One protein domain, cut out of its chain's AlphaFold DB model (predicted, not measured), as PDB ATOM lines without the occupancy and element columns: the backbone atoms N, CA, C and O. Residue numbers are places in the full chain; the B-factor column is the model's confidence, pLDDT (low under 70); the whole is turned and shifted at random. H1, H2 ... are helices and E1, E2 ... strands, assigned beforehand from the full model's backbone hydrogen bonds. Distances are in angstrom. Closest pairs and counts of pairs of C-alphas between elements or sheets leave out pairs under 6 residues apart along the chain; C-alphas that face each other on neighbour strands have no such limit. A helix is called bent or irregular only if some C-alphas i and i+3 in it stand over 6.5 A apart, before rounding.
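AT A GLANCE: This is residues 224 to 339 of the 480 residues of an uncharacterized protein of Oribacterium sp. KHPX15 (UniProt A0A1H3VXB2). Look first for a twisted wall of four antiparallel strands, E1 to E4, with H1 over one face and H2 on that same face but beside the strands; no named helix is on the other face. The long last helix, H3, crosses H1 away from the sheet, and its residues 334 to 339 stick out free. The printed part has 116 residues, with three named helices and four named strands in the order H1 H2 E1 E2 E3 E4 H3; the sheet's order is E1, E2, E3, E4, and the class is mixed. It is compact, with a radius of gyration of the C-alphas of 14.8 A and spans of 40 by 36 by 22 A.

HOW THE PARTS SIT: Start at the sheet, where E1, residues 260 to 267, E2, 272 to 281, E3, 288 to 294, and E4, 306 to 313, form a meander, each strand the antiparallel neighbour of the one before. Each successive pair is a hairpin. Find N 262 and O 276 at 2.8 A between E1 and E2, N 277 and O 291 at 3.0 A between E2 and E3, and N 290 and O 311 at 2.9 A between E3 and E4. E4 bends by 54 degrees at residue 309. H1, residues 226 to 239, is on the sheet at a height of 9.6 A, over E3, E4 and, only just, E2, with 3 C-alphas on it; it runs slantwise to the strands, at 38 degrees to E3 on the local plane. H2, residues 248 to 255, is on the same face at a height of 7.6 A, over none of the strands. With its residues 228 to 232 alone, H1 touches H2; the closest C-alphas, of Gly 232 and Phe 255, are 7.0 A apart. H3, residues 317 to 339, is not on the sheet but touches H1, the closest C-alphas being those of Gln 230 and Ala 320, 5.6 A apart; at 71 degrees they are only just about perpendicular. H2 and H3 are apart. Every O i to N i+4 pair is within hydrogen-bond range in H1 and H2, and 17 of 19 in H3.

IN THESE COORDINATES: Find C-alpha 272 at (166.719, 187.891, 201.038); from there E2 runs 30.0 A to C-alpha 281. E1 measures 20.7 A, E3 19.8 A and E4 21.1 A. H1 runs 18.7 A from C-alpha 226 at (158.519, 190.353, 169.373), and H2 10.7 A. H3 spans 28.7 A to C-alpha 339 at (182.115, 204.720, 174.824); it has a kink of 61 degrees near residue 324 and is irregular, with C-alphas 323 and 326 7.8 A apart.

THE WHOLE: The two C-alphas farthest apart are those of Asp 268 and Lys 337, 43.9 A. The printed part has no cut. The link from E3 to E4, 11 residues, is long. Mean pLDDT of the printed part is 92.5, and no printed residue is under 70.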
ATOM      1  N   VAL A 224     156.726 194.787 174.873       97.69
ATOM      2  CA  VAL A 224     157.792 195.014 173.880       97.69
ATOM      3  C   VAL A 224     157.437 194.381 172.530       97.69
ATOM      4  O   VAL A 224     156.524 193.564 172.441       97.69
ATOM      5  N   SER A 225     158.091 194.786 171.436       97.75
ATOM      6  CA  SER A 225     157.893 194.088 170.153       97.75
ATOM      7  C   SER A 225     158.480 192.669 170.220       97.75
ATOM      8  O   SER A 225     159.417 192.438 170.983       97.75
ATOM      9  N   GLU A 226     157.972 191.723 169.422       97.00
ATOM     10  CA  GLU A 226     158.519 190.353 169.373       97.00
ATOM     11  C   GLU A 226     160.020 190.341 169.033       97.00
ATOM     12  O   GLU A 226     160.799 189.574 169.596       97.00
ATOM     13  N   GLU A 227     160.439 191.221 168.120       96.81
ATOM     14  CA  GLU A 227     161.843 191.357 167.739       96.81
ATOM     15  C   GLU A 227     162.701 191.879 168.896       96.81
ATOM     16  O   GLU A 227     163.742 191.290 169.184       96.81
ATOM     17  N   ASP A 228     162.267 192.949 169.568       97.25
ATOM     18  CA  ASP A 228     163.017 193.536 170.684       97.25
ATOM     19  C   ASP A 228     163.058 192.585 171.885       97.25
ATOM     20  O   ASP A 228     164.082 192.491 172.560       97.25
ATOM     21  N   LEU A 229     161.986 191.816 172.112       97.88
ATOM     22  CA  LEU A 229     161.954 190.760 173.118       97.88
ATOM     23  C   LEU A 229     163.043 189.718 172.841       97.88
ATOM     24  O   LEU A 229     163.894 189.463 173.690       97.88
ATOM     25  N   GLN A 230     163.061 189.138 171.638       97.94
ATOM     26  CA  GLN A 230     164.041 188.109 171.288       97.94
ATOM     27  C   GLN A 230     165.476 188.658 171.287       97.94
ATOM     28  O   GLN A 230     166.381 187.992 171.793       97.94
ATOM     29  N   LYS A 231     165.700 189.884 170.791       97.50
ATOM     30  CA  LYS A 231     167.010 190.554 170.872       97.50
ATOM     31  C   LYS A 231     167.451 190.784 172.313       97.50
ATOM     32  O   LYS A 231     168.605 190.505 172.628       97.50
ATOM     33  N   GLY A 232     166.550 191.228 173.188       96.81
ATOM     34  CA  GLY A 232     166.842 191.434 174.605       96.81
ATOM     35  C   GLY A 232     167.228 190.137 175.317       96.81
ATOM     36  O   GLY A 232     168.172 190.126 176.106       96.81
ATOM     37  N   TYR A 233     166.591 189.009 174.977       96.06
ATOM     38  CA  TYR A 233     167.025 187.696 175.468       96.06
ATOM     39  C   TYR A 233     168.434 187.339 174.988       96.06
ATOM     40  O   TYR A 233     169.280 186.932 175.784       96.06
ATOM     41  N   VAL A 234     168.706 187.500 173.691       95.62
ATOM     42  CA  VAL A 234     170.026 187.203 173.116       95.62
ATOM     43  C   VAL A 234     171.104 188.081 173.749       95.62
ATOM     44  O   VAL A 234     172.195 187.594 174.055       95.62
ATOM     45  N   TRP A 235     170.792 189.353 173.998       95.12
ATOM     46  CA  TRP A 235     171.678 190.265 174.704       95.12
ATOM     47  C   TRP A 235     171.972 189.767 176.122       95.12
ATOM     48  O   TRP A 235     173.142 189.557 176.443       95.12
ATOM     49  N   LEU A 236     170.938 189.484 176.923       91.12
ATOM     50  CA  LEU A 236     171.076 188.920 178.271       91.12
ATOM     51  C   LEU A 236     171.907 187.631 178.278       91.12
ATOM     52  O   LEU A 236     172.748 187.443 179.148       91.12
ATOM     53  N   ASN A 237     171.699 186.738 177.309       88.62
ATOM     54  CA  ASN A 237     172.324 185.418 177.324       88.62
ATOM     55  C   ASN A 237     173.774 185.411 176.810       88.62
ATOM     56  O   ASN A 237     174.593 184.612 177.270       88.62
ATOM     57  N   LYS A 238     174.099 186.251 175.818       86.88
ATOM     58  CA  LYS A 238     175.358 186.134 175.058       86.88
ATOM     59  C   LYS A 238     176.228 187.382 175.021       86.88
ATOM     60  O   LYS A 238     177.401 187.246 174.677       86.88
ATOM     61  N   VAL A 239     175.684 188.564 175.306       88.75
ATOM     62  CA  VAL A 239     176.368 189.841 175.027       88.75
ATOM     63  C   VAL A 239     176.549 190.701 176.275       88.75
ATOM     64  O   VAL A 239     177.569 191.376 176.405       88.75
ATOM     65  N   ALA A 240     175.605 190.670 177.211       87.94
ATOM     66  CA  ALA A 240     175.703 191.393 178.467       87.94
ATOM     67  C   ALA A 240     176.938 190.943 179.271       87.94
ATOM     68  O   ALA A 240     177.115 189.762 179.574       87.94
ATOM     69  N   LYS A 241     177.794 191.912 179.619       82.69
ATOM     70  CA  LYS A 241     179.099 191.670 180.256       82.69
ATOM     71  C   LYS A 241     178.982 191.244 181.728       82.69
ATOM     72  O   LYS A 241     179.876 190.571 182.227       82.69
ATOM     73  N   ASP A 242     177.896 191.627 182.410       83.44
ATOM     74  CA  ASP A 242     177.699 191.385 183.847       83.44
ATOM     75  C   ASP A 242     176.223 191.245 184.239       83.44
ATOM     76  O   ASP A 242     175.660 192.042 184.992       83.44
ATOM     77  N   VAL A 243     175.566 190.231 183.679       87.50
ATOM     78  CA  VAL A 243     174.112 190.053 183.802       87.50
ATOM     79  C   VAL A 243     173.648 190.051 185.255       87.50
ATOM     80  O   VAL A 243     172.662 190.698 185.585       87.50
ATOM     81  N   PHE A 244     174.364 189.363 186.145       87.69
ATOM     82  CA  PHE A 244     173.934 189.156 187.532       87.69
ATOM     83  C   PHE A 244     174.153 190.357 188.460       87.69
ATOM     84  O   PHE A 244     173.790 190.281 189.644       87.69
ATOM     85  N   ASN A 245     174.731 191.439 187.933       87.94
ATOM     86  CA  ASN A 245     174.801 192.738 188.590       87.94
ATOM     87  C   ASN A 245     173.866 193.783 187.975       87.94
ATOM     88  O   ASN A 245     173.746 194.861 188.558       87.94
ATOM     89  N   LEU A 246     173.173 193.463 186.875       91.56
ATOM     90  CA  LEU A 246     172.145 194.334 186.308       91.56
ATOM     91  C   LEU A 246     171.011 194.535 187.309       91.56
ATOM     92  O   LEU A 246     170.526 193.582 187.926       91.56
ATOM     93  N   THR A 247     170.597 195.786 187.456       93.94
ATOM     94  CA  THR A 247     169.445 196.194 188.256       93.94
ATOM     95  C   THR A 247     168.148 196.097 187.455       93.94
ATOM     96  O   THR A 247     168.156 195.850 186.246       93.94
ATOM     97  N   TYR A 248     167.010 196.266 188.131       93.38
ATOM     98  CA  TYR A 248     165.723 196.385 187.444       93.38
ATOM     99  C   TYR A 248     165.726 197.581 186.487       93.38
ATOM    100  O   TYR A 248     165.278 197.464 185.350       93.38
ATOM    101  N   GLU A 249     166.277 198.704 186.940       93.38
ATOM    102  CA  GLU A 249     166.374 199.942 186.179       93.38
ATOM    103  C   GLU A 249     167.218 199.749 184.914       93.38
ATOM    104  O   GLU A 249     166.792 200.170 183.842       93.38
ATOM    105  N   ASP A 250     168.339 199.023 185.002       94.81
ATOM    106  CA  ASP A 250     169.170 198.717 183.829       94.81
ATOM    107  C   ASP A 250     168.392 197.930 182.759       94.81
ATOM    108  O   ASP A 250     168.552 198.174 181.561       94.81
ATOM    109  N   LEU A 251     167.536 196.986 183.172       95.50
ATOM    110  CA  LEU A 251     166.710 196.219 182.236       95.50
ATOM    111  C   LEU A 251     165.537 197.030 181.693       95.50
ATOM    112  O   LEU A 251     165.269 196.964 180.495       95.50
ATOM    113  N   ALA A 252     164.868 197.818 182.531       95.44
ATOM    114  CA  ALA A 252     163.804 198.707 182.079       95.44
ATOM    115  C   ALA A 252     164.324 199.716 181.038       95.44
ATOM    116  O   ALA A 252     163.679 199.920 180.010       95.44
ATOM    117  N   ASP A 253     165.517 200.275 181.255       95.81
ATOM    118  CA  ASP A 253     166.188 201.162 180.302       95.81
ATOM    119  C   ASP A 253     166.581 200.426 179.012       95.81
ATOM    120  O   ASP A 253     166.381 200.960 177.919       95.81
ATOM    121  N   HIS A 254     167.089 199.190 179.111       94.75
ATOM    122  CA  HIS A 254     167.448 198.379 177.944       94.75
ATOM    123  C   HIS A 254     166.236 198.061 177.055       94.75
ATOM    124  O   HIS A 254     166.296 198.239 175.839       94.75
ATOM    125  N   PHE A 255     165.129 197.615 177.652       95.81
ATOM    126  CA  PHE A 255     163.889 197.316 176.927       95.81
ATOM    127  C   PHE A 255     163.080 198.573 176.570       95.81
ATOM    128  O   PHE A 255     162.139 198.501 175.778       95.81
ATOM    129  N   GLY A 256     163.418 199.725 177.156       95.94
ATOM    130  CA  GLY A 256     162.706 200.992 176.986       95.94
ATOM    131  C   GLY A 256     161.319 201.033 177.640       95.94
ATOM    132  O   GLY A 256     160.571 201.986 177.408       95.94
ATOM    133  N   VAL A 257     160.962 200.014 178.430       96.62
ATOM    134  CA  VAL A 257     159.692 199.896 179.158       96.62
ATOM    135  C   VAL A 257     159.905 199.212 180.507       96.62
ATOM    136  O   VAL A 257     160.719 198.294 180.641       96.62
ATOM    137  N   GLU A 258     159.124 199.629 181.501       96.44
ATOM    138  CA  GLU A 258     159.038 198.942 182.789       96.44
ATOM    139  C   GLU A 258     158.416 197.546 182.617       96.44
ATOM    140  O   GLU A 258     157.417 197.388 181.911       96.44
ATOM    141  N   GLY A 259     159.001 196.542 183.274       96.06
ATOM    142  CA  GLY A 259     158.503 195.168 183.239       96.06
ATOM    143  C   GLY A 259     157.168 195.015 183.972       96.06
ATOM    144  O   GLY A 259     156.883 195.742 184.927       96.06
ATOM    145  N   GLU A 260     156.360 194.035 183.566       95.94
ATOM    146  CA  GLU A 260     155.152 193.648 184.297       95.94
ATOM    147  C   GLU A 260     155.563 192.964 185.602       95.94
ATOM    148  O   GLU A 260     156.237 191.928 185.590       95.94
ATOM    149  N   PHE A 261     155.170 193.539 186.737       96.00
ATOM    150  CA  PHE A 261     155.424 192.940 188.041       96.00
ATOM    151  C   PHE A 261     154.598 191.667 188.221       96.00
ATOM    152  O   PHE A 261     153.366 191.693 188.225       96.00
ATOM    153  N   ASP A 262     155.281 190.549 188.462       93.81
ATOM    154  CA  ASP A 262     154.622 189.308 188.826       93.81
ATOM    155  C   ASP A 262     154.497 189.204 190.346       93.81
ATOM    156  O   ASP A 262     153.398 189.253 190.884       93.81
ATOM    157  N   LYS A 263     155.587 189.053 191.094       92.06
ATOM    158  CA  LYS A 263     155.486 188.862 192.549       92.06
ATOM    159  C   LYS A 263     156.717 189.357 193.293       92.06
ATOM    160  O   LYS A 263     157.773 189.585 192.710       92.06
ATOM    161  N   GLU A 264     156.560 189.480 194.606       91.75
ATOM    162  CA  GLU A 264     157.635 189.704 195.566       91.75
ATOM    163  C   GLU A 264     157.499 188.662 196.677       91.75
ATOM    164  O   GLU A 264     156.393 188.389 197.149       91.75
ATOM    165  N   GLU A 265     158.610 188.057 197.078       90.50
ATOM    166  CA  GLU A 265     158.639 187.096 198.177       90.50
ATOM    167  C   GLU A 265     159.953 187.194 198.950       90.50
ATOM    168  O   GLU A 265     160.982 187.612 198.419       90.50
ATOM    169  N   TYR A 266     159.931 186.782 200.213       87.94
ATOM    170  CA  TYR A 266     161.147 186.608 200.993       87.94
ATOM    171  C   TYR A 266     161.603 185.153 200.884       87.94
ATOM    172  O   TYR A 266     160.840 184.238 201.187       87.94
ATOM    173  N   SER A 267     162.840 184.928 200.446       85.69
ATOM    174  CA  SER A 267     163.425 183.590 200.435       85.69
ATOM    175  C   SER A 267     163.996 183.274 201.811       85.69
ATOM    176  O   SER A 267     165.060 183.782 202.166       85.69
ATOM    177  N   ASP A 268     163.332 182.393 202.560       80.06
ATOM    178  CA  ASP A 268     163.838 181.912 203.853       80.06
ATOM    179  C   ASP A 268     165.168 181.158 203.706       80.06
ATOM    180  O   ASP A 268     166.018 181.211 204.590       80.06
ATOM    181  N   HIS A 269     165.406 180.492 202.577       81.12
ATOM    182  CA  HIS A 269     166.674 179.805 202.338       81.12
ATOM    183  C   HIS A 269     167.828 180.793 202.101       81.12
ATOM    184  O   HIS A 269     168.871 180.719 202.747       81.12
ATOM    185  N   MET A 270     167.626 181.760 201.201       82.75
ATOM    186  CA  MET A 270     168.662 182.725 200.809       82.75
ATOM    187  C   MET A 270     168.721 183.959 201.724       82.75
ATOM    188  O   MET A 270     169.602 184.809 201.543       82.75
ATOM    189  N   GLN A 271     167.777 184.060 202.667       87.06
ATOM    190  CA  GLN A 271     167.574 185.151 203.623       87.06
ATOM    191  C   GLN A 271     167.527 186.536 202.957       87.06
ATOM    192  O   GLN A 271     168.149 187.489 203.427       87.06
ATOM    193  N   ARG A 272     166.806 186.654 201.834       89.75
ATOM    194  CA  ARG A 272     166.719 187.891 201.038       89.75
ATOM    195  C   ARG A 272     165.390 188.029 200.306       89.75
ATOM    196  O   ARG A 272     164.761 187.022 199.976       89.75
ATOM    197  N   ASN A 273     165.003 189.269 200.021       91.12
ATOM    198  CA  ASN A 273     163.836 189.565 199.196       91.12
ATOM    199  C   ASN A 273     164.119 189.243 197.726       91.12
ATOM    200  O   ASN A 273     165.232 189.457 197.232       91.12
ATOM    201  N   LYS A 274     163.092 188.750 197.041       93.00
ATOM    202  CA  LYS A 274     163.093 188.441 195.616       93.00
ATOM    203  C   LYS A 274     161.940 189.146 194.926       93.00
ATOM    204  O   LYS A 274     160.836 189.185 195.467       93.00
ATOM    205  N   ARG A 275     162.186 189.653 193.723       95.00
ATOM    206  CA  ARG A 275     161.171 190.244 192.844       95.00
ATOM    207  C   ARG A 275     161.213 189.601 191.474       95.00
ATOM    208  O   ARG A 275     162.267 189.161 191.026       95.00
ATOM    209  N   TYR A 276     160.060 189.563 190.829       94.94
ATOM    210  CA  TYR A 276     159.860 188.831 189.591       94.94
ATOM    211  C   TYR A 276     159.121 189.704 188.590       94.94
ATOM    212  O   TYR A 276     158.078 190.270 188.929       94.94
ATOM    213  N   TYR A 277     159.655 189.788 187.375       97.44
ATOM    214  CA  TYR A 277     159.132 190.646 186.319       97.44
ATOM    215  C   TYR A 277     159.064 189.930 184.977       97.44
ATOM    216  O   TYR A 277     159.832 189.000 184.716       97.44
ATOM    217  N   LYS A 278     158.165 190.406 184.113       97.31
ATOM    218  CA  LYS A 278     158.034 189.966 182.724       97.31
ATOM    219  C   LYS A 278     158.241 191.110 181.746       97.31
ATOM    220  O   LYS A 278     157.696 192.195 181.927       97.31
ATOM    221  N   TRP A 279     158.937 190.812 180.658       98.31
ATOM    222  CA  TRP A 279     158.813 191.550 179.403       98.31
ATOM    223  C   TRP A 279     158.112 190.643 178.403       98.31
ATOM    224  O   TRP A 279     158.495 189.484 178.255       98.31
ATOM    225  N   ILE A 280     157.053 191.144 177.780       97.88
ATOM    226  CA  ILE A 280     156.045 190.359 177.067       97.88
ATOM    227  C   ILE A 280     155.920 190.886 175.648       97.88
ATOM    228  O   ILE A 280     155.905 192.097 175.418       97.88
ATOM    229  N   SER A 281     155.803 189.977 174.689       97.75
ATOM    230  CA  SER A 281     155.546 190.344 173.305       97.75
ATOM    231  C   SER A 281     154.168 190.980 173.146       97.75
ATOM    232  O   SER A 281     153.154 190.463 173.617       97.75
ATOM    233  N   LYS A 282     154.118 192.092 172.411       96.38
ATOM    234  CA  LYS A 282     152.870 192.731 171.964       96.38
ATOM    235  C   LYS A 282     152.045 191.839 171.039       96.38
ATOM    236  O   LYS A 282     150.843 192.068 170.915       96.38
ATOM    237  N   ASP A 283     152.687 190.869 170.392       94.44
ATOM    238  CA  ASP A 283     152.071 190.034 169.366       94.44
ATOM    239  C   ASP A 283     151.507 188.723 169.950       94.44
ATOM    240  O   ASP A 283     150.482 188.238 169.469       94.44
ATOM    241  N   ASP A 284     152.126 188.177 171.005       92.62
ATOM    242  CA  ASP A 284     151.667 186.971 171.711       92.62
ATOM    243  C   ASP A 284     152.035 187.016 173.206       92.62
ATOM    244  O   ASP A 284     153.205 186.968 173.577       92.62
ATOM    245  N   SER A 285     151.042 187.035 174.098       91.88
ATOM    246  CA  SER A 285     151.287 187.111 175.545       91.88
ATOM    247  C   SER A 285     151.923 185.851 176.152       91.88
ATOM    248  O   SER A 285     152.329 185.873 177.313       91.88
ATOM    249  N   ASN A 286     152.015 184.747 175.403       92.88
ATOM    250  CA  ASN A 286     152.764 183.555 175.811       92.88
ATOM    251  C   ASN A 286     154.272 183.690 175.546       92.88
ATOM    252  O   ASN A 286     155.058 182.909 176.095       92.88
ATOM    253  N   HIS A 287     154.668 184.667 174.724       96.69
ATOM    254  CA  HIS A 287     156.055 185.006 174.443       96.69
ATOM    255  C   HIS A 287     156.544 186.041 175.452       96.69
ATOM    256  O   HIS A 287     156.107 187.193 175.448       96.69
ATOM    257  N   PHE A 288     157.458 185.636 176.330       97.06
ATOM    258  CA  PHE A 288     158.001 186.535 177.344       97.06
ATOM    259  C   PHE A 288     159.398 186.133 177.811       97.06
ATOM    260  O   PHE A 288     159.802 184.972 177.717       97.06
ATOM    261  N   ILE A 289     160.112 187.110 178.367       97.56
ATOM    262  CA  ILE A 289     161.279 186.901 179.225       97.56
ATOM    263  C   ILE A 289     160.819 187.107 180.663       97.56
ATOM    264  O   ILE A 289     160.264 188.153 180.997       97.56
ATOM    265  N   TYR A 290     161.056 186.111 181.508       96.31
ATOM    266  CA  TYR A 290     160.812 186.171 182.943       96.31
ATOM    267  C   TYR A 290     162.141 186.380 183.660       96.31
ATOM    268  O   TYR A 290     163.076 185.610 183.441       96.31
ATOM    269  N   VAL A 291     162.245 187.424 184.483       97.25
ATOM    270  CA  VAL A 291     163.487 187.794 185.172       97.25
ATOM    271  C   VAL A 291     163.258 187.851 186.675       97.25
ATOM    272  O   VAL A 291     162.340 188.513 187.165       97.25
ATOM    273  N   ASN A 292     164.145 187.180 187.399       95.06
ATOM    274  CA  ASN A 292     164.169 187.130 188.849       95.06
ATOM    275  C   ASN A 292     165.258 188.075 189.345       95.06
ATOM    276  O   ASN A 292     166.370 188.081 188.812       95.06
ATOM    277  N   PHE A 293     164.959 188.822 190.400       95.06
ATOM    278  CA  PHE A 293     165.895 189.732 191.035       95.06
ATOM    279  C   PHE A 293     165.993 189.456 192.524       95.06
ATOM    280  O   PHE A 293     164.982 189.245 193.188       95.06
ATOM    281  N   ASP A 294     167.205 189.546 193.058       92.50
ATOM    282  CA  ASP A 294     167.508 189.327 194.464       92.50
ATOM    283  C   ASP A 294     168.097 190.593 195.091       92.50
ATOM    284  O   ASP A 294     169.021 191.208 194.549       92.50
ATOM    285  N   GLU A 295     167.646 190.920 196.300       92.38
ATOM    286  CA  GLU A 295     168.271 191.936 197.151       92.38
ATOM    287  C   GLU A 295     169.486 191.331 197.884       92.38
ATOM    288  O   GLU A 295     169.449 191.032 199.079       92.38
ATOM    289  N   LYS A 296     170.568 191.054 197.141       83.94
ATOM    290  CA  LYS A 296     171.713 190.257 197.640       83.94
ATOM    291  C   LYS A 296     172.432 190.882 198.845       83.94
ATOM    292  O   LYS A 296     172.914 190.143 199.699       83.94
ATOM    293  N   ASP A 297     172.484 192.211 198.923       82.56
ATOM    294  CA  ASP A 297     173.264 192.968 199.911       82.56
ATOM    295  C   ASP A 297     172.405 194.002 200.666       82.56
ATOM    296  O   ASP A 297     172.834 195.132 200.893       82.56
ATOM    297  N   ALA A 298     171.207 193.616 201.121       84.12
ATOM    298  CA  ALA A 298     170.260 194.507 201.814       84.12
ATOM    299  C   ALA A 298     170.868 195.313 202.989       84.12
ATOM    300  O   ALA A 298     170.430 196.417 203.303       84.12
ATOM    301  N   ALA A 299     171.905 194.785 203.653       84.38
ATOM    302  CA  ALA A 299     172.596 195.478 204.743       84.38
ATOM    303  C   ALA A 299     173.469 196.661 204.280       84.38
ATOM    304  O   ALA A 299     173.707 197.584 205.060       84.38
ATOM    305  N   LYS A 300     173.984 196.618 203.046       84.69
ATOM    306  CA  LYS A 300     174.839 197.663 202.459       84.69
ATOM    307  C   LYS A 300     174.054 198.552 201.500       84.69
ATOM    308  O   LYS A 300     174.235 199.765 201.520       84.69
ATOM    309  N   GLU A 301     173.191 197.944 200.694       85.75
ATOM    310  CA  GLU A 301     172.430 198.579 199.621       85.75
ATOM    311  C   GLU A 301     170.950 198.173 199.711       85.75
ATOM    312  O   GLU A 301     170.450 197.431 198.863       85.75
ATOM    313  N   PRO A 302     170.240 198.611 200.768       86.12
ATOM    314  CA  PRO A 302     168.831 198.285 200.932       86.12
ATOM    315  C   PRO A 302     168.017 198.820 199.750       86.12
ATOM    316  O   PRO A 302     168.140 199.987 199.375       86.12
ATOM    317  N   GLY A 303     167.163 197.968 199.194       85.75
ATOM    318  CA  GLY A 303     166.306 198.259 198.050       85.75
ATOM    319  C   GLY A 303     166.953 198.050 196.681       85.75
ATOM    320  O   GLY A 303     166.272 198.274 195.685       85.75
ATOM    321  N   VAL A 304     168.216 197.612 196.600       89.38
ATOM    322  CA  VAL A 304     168.880 197.335 195.316       89.38
ATOM    323  C   VAL A 304     168.713 195.865 194.936       89.38
ATOM    324  O   VAL A 304     169.316 194.969 195.532       89.38
ATOM    325  N   TYR A 305     167.897 195.631 193.912       91.62
ATOM    326  CA  TYR A 305     167.582 194.312 193.372       91.62
ATOM    327  C   TYR A 305     168.397 194.059 192.109       91.62
ATOM    328  O   TYR A 305     168.379 194.872 191.189       91.62
ATOM    329  N   ARG A 306     169.103 192.927 192.061       93.12
ATOM    330  CA  ARG A 306     169.938 192.535 190.917       93.12
ATOM    331  C   ARG A 306     169.486 191.217 190.334       93.12
ATOM    332  O   ARG A 306     169.045 190.354 191.094       93.12
ATOM    333  N   VAL A 307     169.646 191.038 189.026       93.19
ATOM    334  CA  VAL A 307     169.277 189.793 188.346       93.19
ATOM    335  C   VAL A 307     169.907 188.590 189.059       93.19
ATOM    336  O   VAL A 307     171.103 188.552 189.372       93.19
ATOM    337  N   SER A 308     169.080 187.593 189.345       90.19
ATOM    338  CA  SER A 308     169.485 186.311 189.921       90.19
ATOM    339  C   SER A 308     169.284 185.157 188.950       90.19
ATOM    340  O   SER A 308     170.087 184.228 188.949       90.19
ATOM    341  N   SER A 309     168.276 185.238 188.086       89.25
ATOM    342  CA  SER A 309     168.061 184.301 186.985       89.25
ATOM    343  C   SER A 309     167.085 184.884 185.970       89.25
ATOM    344  O   SER A 309     166.348 185.819 186.277       89.25
ATOM    345  N   PHE A 310     167.044 184.306 184.777       92.62
ATOM    346  CA  PHE A 310     166.049 184.634 183.764       92.62
ATOM    347  C   PHE A 310     165.763 183.417 182.885       92.62
ATOM    348  O   PHE A 310     166.609 182.534 182.743       92.62
ATOM    349  N   ASN A 311     164.577 183.374 182.290       90.31
ATOM    350  CA  ASN A 311     164.177 182.354 181.328       90.31
ATOM    351  C   ASN A 311     163.244 182.943 180.267       90.31
ATOM    352  O   ASN A 311     162.707 184.038 180.430       90.31
ATOM    353  N   THR A 312     163.043 182.201 179.184       89.62
ATOM    354  CA  THR A 312     162.096 182.553 178.123       89.62
ATOM    355  C   THR A 312     160.898 181.618 178.137       89.62
ATOM    356  O   THR A 312     160.940 180.532 178.717       89.62
ATOM    357  N   SER A 313     159.823 182.056 177.497       91.38
ATOM    358  CA  SER A 313     158.641 181.261 177.175       91.38
ATOM    359  C   SER A 313     158.121 181.688 175.808       91.38
ATOM    360  O   SER A 313     158.340 182.827 175.400       91.38
ATOM    361  N   GLY A 314     157.452 180.779 175.098       89.06
ATOM    362  CA  GLY A 314     156.809 181.046 173.806       89.06
ATOM    363  C   GLY A 314     157.752 181.057 172.597       89.06
ATOM    364  O   GLY A 314     157.328 180.717 171.501       89.06
ATOM    365  N   PHE A 315     159.047 181.322 172.782       90.44
ATOM    366  CA  PHE A 315     160.041 181.280 171.705       90.44
ATOM    367  C   PHE A 315     161.294 180.477 172.076       90.44
ATOM    368  O   PHE A 315     161.665 180.348 173.246       90.44
ATOM    369  N   SER A 316     161.965 179.953 171.049       91.88
ATOM    370  CA  SER A 316     163.221 179.211 171.179       91.88
ATOM    371  C   SER A 316     164.406 180.166 171.321       91.88
ATOM    372  O   SER A 316     164.667 180.991 170.441       91.88
ATOM    373  N   GLY A 317     165.159 180.026 172.413       87.81
ATOM    374  CA  GLY A 317     166.373 180.807 172.640       87.81
ATOM    375  C   GLY A 317     167.448 180.556 171.578       87.81
ATOM    376  O   GLY A 317     168.088 181.501 171.123       87.81
ATOM    377  N   SER A 318     167.598 179.311 171.109       89.50
ATOM    378  CA  SER A 318     168.560 178.982 170.049       89.50
ATOM    379  C   SER A 318     168.179 179.604 168.708       89.50
ATOM    380  O   SER A 318     169.054 180.040 167.963       89.50
ATOM    381  N   ASP A 319     166.881 179.678 168.406       91.06
ATOM    382  CA  ASP A 319     166.400 180.276 167.157       91.06
ATOM    383  C   ASP A 319     166.560 181.799 167.195       91.06
ATOM    384  O   ASP A 319     166.990 182.402 166.209       91.06
ATOM    385  N   ALA A 320     166.283 182.414 168.350       93.50
ATOM    386  CA  ALA A 320     166.539 183.830 168.583       93.50
ATOM    387  C   ALA A 320     168.032 184.154 168.421       93.50
ATOM    388  O   ALA A 320     168.382 185.094 167.708       93.50
ATOM    389  N   GLU A 321     168.926 183.353 169.010       91.56
ATOM    390  CA  GLU A 321     170.376 183.509 168.843       91.56
ATOM    391  C   GLU A 321     170.795 183.388 167.378       91.56
ATOM    392  O   GLU A 321     171.474 184.275 166.863       91.56
ATOM    393  N   ALA A 322     170.348 182.344 166.677       92.75
ATOM    394  CA  ALA A 322     170.671 182.145 165.266       92.75
ATOM    395  C   ALA A 322     170.207 183.317 164.383       92.75
ATOM    396  O   ALA A 322     170.838 183.622 163.372       92.75
ATOM    397  N   LYS A 323     169.106 183.976 164.759       96.62
ATOM    398  CA  LYS A 323     168.527 185.090 164.007       96.62
ATOM    399  C   LYS A 323     169.143 186.445 164.356       96.62
ATOM    400  O   LYS A 323     169.288 187.281 163.464       96.62
ATOM    401  N   TYR A 324     169.467 186.679 165.625       97.94
ATOM    402  CA  TYR A 324     169.742 188.022 166.139       97.94
ATOM    403  C   TYR A 324     171.130 188.212 166.752       97.94
ATOM    404  O   TYR A 324     171.531 189.361 166.922       97.94
ATOM    405  N   LEU A 325     171.895 187.155 167.049       94.56
ATOM    406  CA  LEU A 325     173.177 187.282 167.756       94.56
ATOM    407  C   LEU A 325     174.164 188.218 167.054       94.56
ATOM    408  O   LEU A 325     174.759 189.067 167.714       94.56
ATOM    409  N   ASP A 326     174.314 188.103 165.735       95.00
ATOM    410  CA  ASP A 326     175.243 188.952 164.979       95.00
ATOM    411  C   ASP A 326     174.819 190.426 165.005       95.00
ATOM    412  O   ASP A 326     175.661 191.308 165.170       95.00
ATOM    413  N   ALA A 327     173.515 190.700 164.900       96.44
ATOM    414  CA  ALA A 327     172.982 192.058 164.974       96.44
ATOM    415  C   ALA A 327     173.176 192.658 166.374       96.44
ATOM    416  O   ALA A 327     173.699 193.761 166.499       96.44
ATOM    417  N   VAL A 328     172.843 191.904 167.426       96.56
ATOM    418  CA  VAL A 328     173.002 192.344 168.822       96.56
ATOM    419  C   VAL A 328     174.481 192.566 169.163       96.56
ATOM    420  O   VAL A 328     174.824 193.546 169.823       96.56
ATOM    421  N   LYS A 329     175.389 191.705 168.680       94.19
ATOM    422  CA  LYS A 329     176.839 191.914 168.818       94.19
ATOM    423  C   LYS A 329     177.310 193.165 168.080       94.19
ATOM    424  O   LYS A 329     178.123 193.900 168.628       94.19
ATOM    425  N   ALA A 330     176.812 193.424 166.870       95.25
ATOM    426  CA  ALA A 330     177.170 194.620 166.110       95.25
ATOM    427  C   ALA A 330     176.704 195.911 166.810       95.25
ATOM    428  O   ALA A 330     177.482 196.855 166.933       95.25
ATOM    429  N   GLU A 331     175.477 195.926 167.335       94.38
ATOM    430  CA  GLU A 331     174.939 197.040 168.124       94.38
ATOM    431  C   GLU A 331     175.770 197.280 169.398       94.38
ATOM    432  O   GLU A 331     176.153 198.416 169.689       94.38
ATOM    433  N   ALA A 332     176.128 196.211 170.121       93.25
ATOM    434  CA  ALA A 332     176.994 196.298 171.297       93.25
ATOM    435  C   ALA A 332     178.414 196.785 170.953       93.25
ATOM    436  O   ALA A 332     178.956 197.629 171.664       93.25
ATOM    437  N   SER A 333     178.985 196.308 169.843       94.62
ATOM    438  CA  SER A 333     180.257 196.780 169.277       94.62
ATOM    439  C   SER A 333     180.221 198.291 169.032       94.62
ATOM    440  O   SER A 333     181.145 199.017 169.390       94.62
ATOM    441  N   ASP A 334     179.154 198.798 168.413       95.44
ATOM    442  CA  ASP A 334     179.051 200.219 168.075       95.44
ATOM    443  C   ASP A 334     178.855 201.098 169.318       95.44
ATOM    444  O   ASP A 334     179.448 202.181 169.407       95.44
ATOM    445  N   ALA A 335     178.111 200.614 170.316       92.62
ATOM    446  CA  ALA A 335     178.035 201.250 171.629       92.62
ATOM    447  C   ALA A 335     179.407 201.273 172.331       92.62
ATOM    448  O   ALA A 335     179.807 202.307 172.876       92.62
ATOM    449  N   ASP A 336     180.162 200.173 172.264       93.81
ATOM    450  CA  ASP A 336     181.501 200.072 172.844       93.81
ATOM    451  C   ASP A 336     182.487 201.032 172.168       93.81
ATOM    452  O   ASP A 336     183.179 201.783 172.855       93.81
ATOM    453  N   LYS A 337     182.489 201.123 170.831       95.56
ATOM    454  CA  LYS A 337     183.286 202.117 170.085       95.56
ATOM    455  C   LYS A 337     182.950 203.545 170.512       95.56
ATOM    456  O   LYS A 337     183.852 204.364 170.710       95.56
ATOM    457  N   ALA A 338     181.663 203.857 170.679       94.19
ATOM    458  CA  ALA A 338     181.217 205.181 171.104       94.19
ATOM    459  C   ALA A 338     181.682 205.523 172.532       94.19
ATOM    460  O   ALA A 338     182.175 206.634 172.772       94.19
ATOM    461  N   ALA A 339     181.591 204.571 173.466       91.81
ATOM    462  CA  ALA A 339     182.115 204.720 174.824       91.81
ATOM    463  C   ALA A 339     183.647 204.876 174.816       91.81
ATOM    464  O   ALA A 339     184.210 205.788 175.429       91.81
TER     465      ALA A 339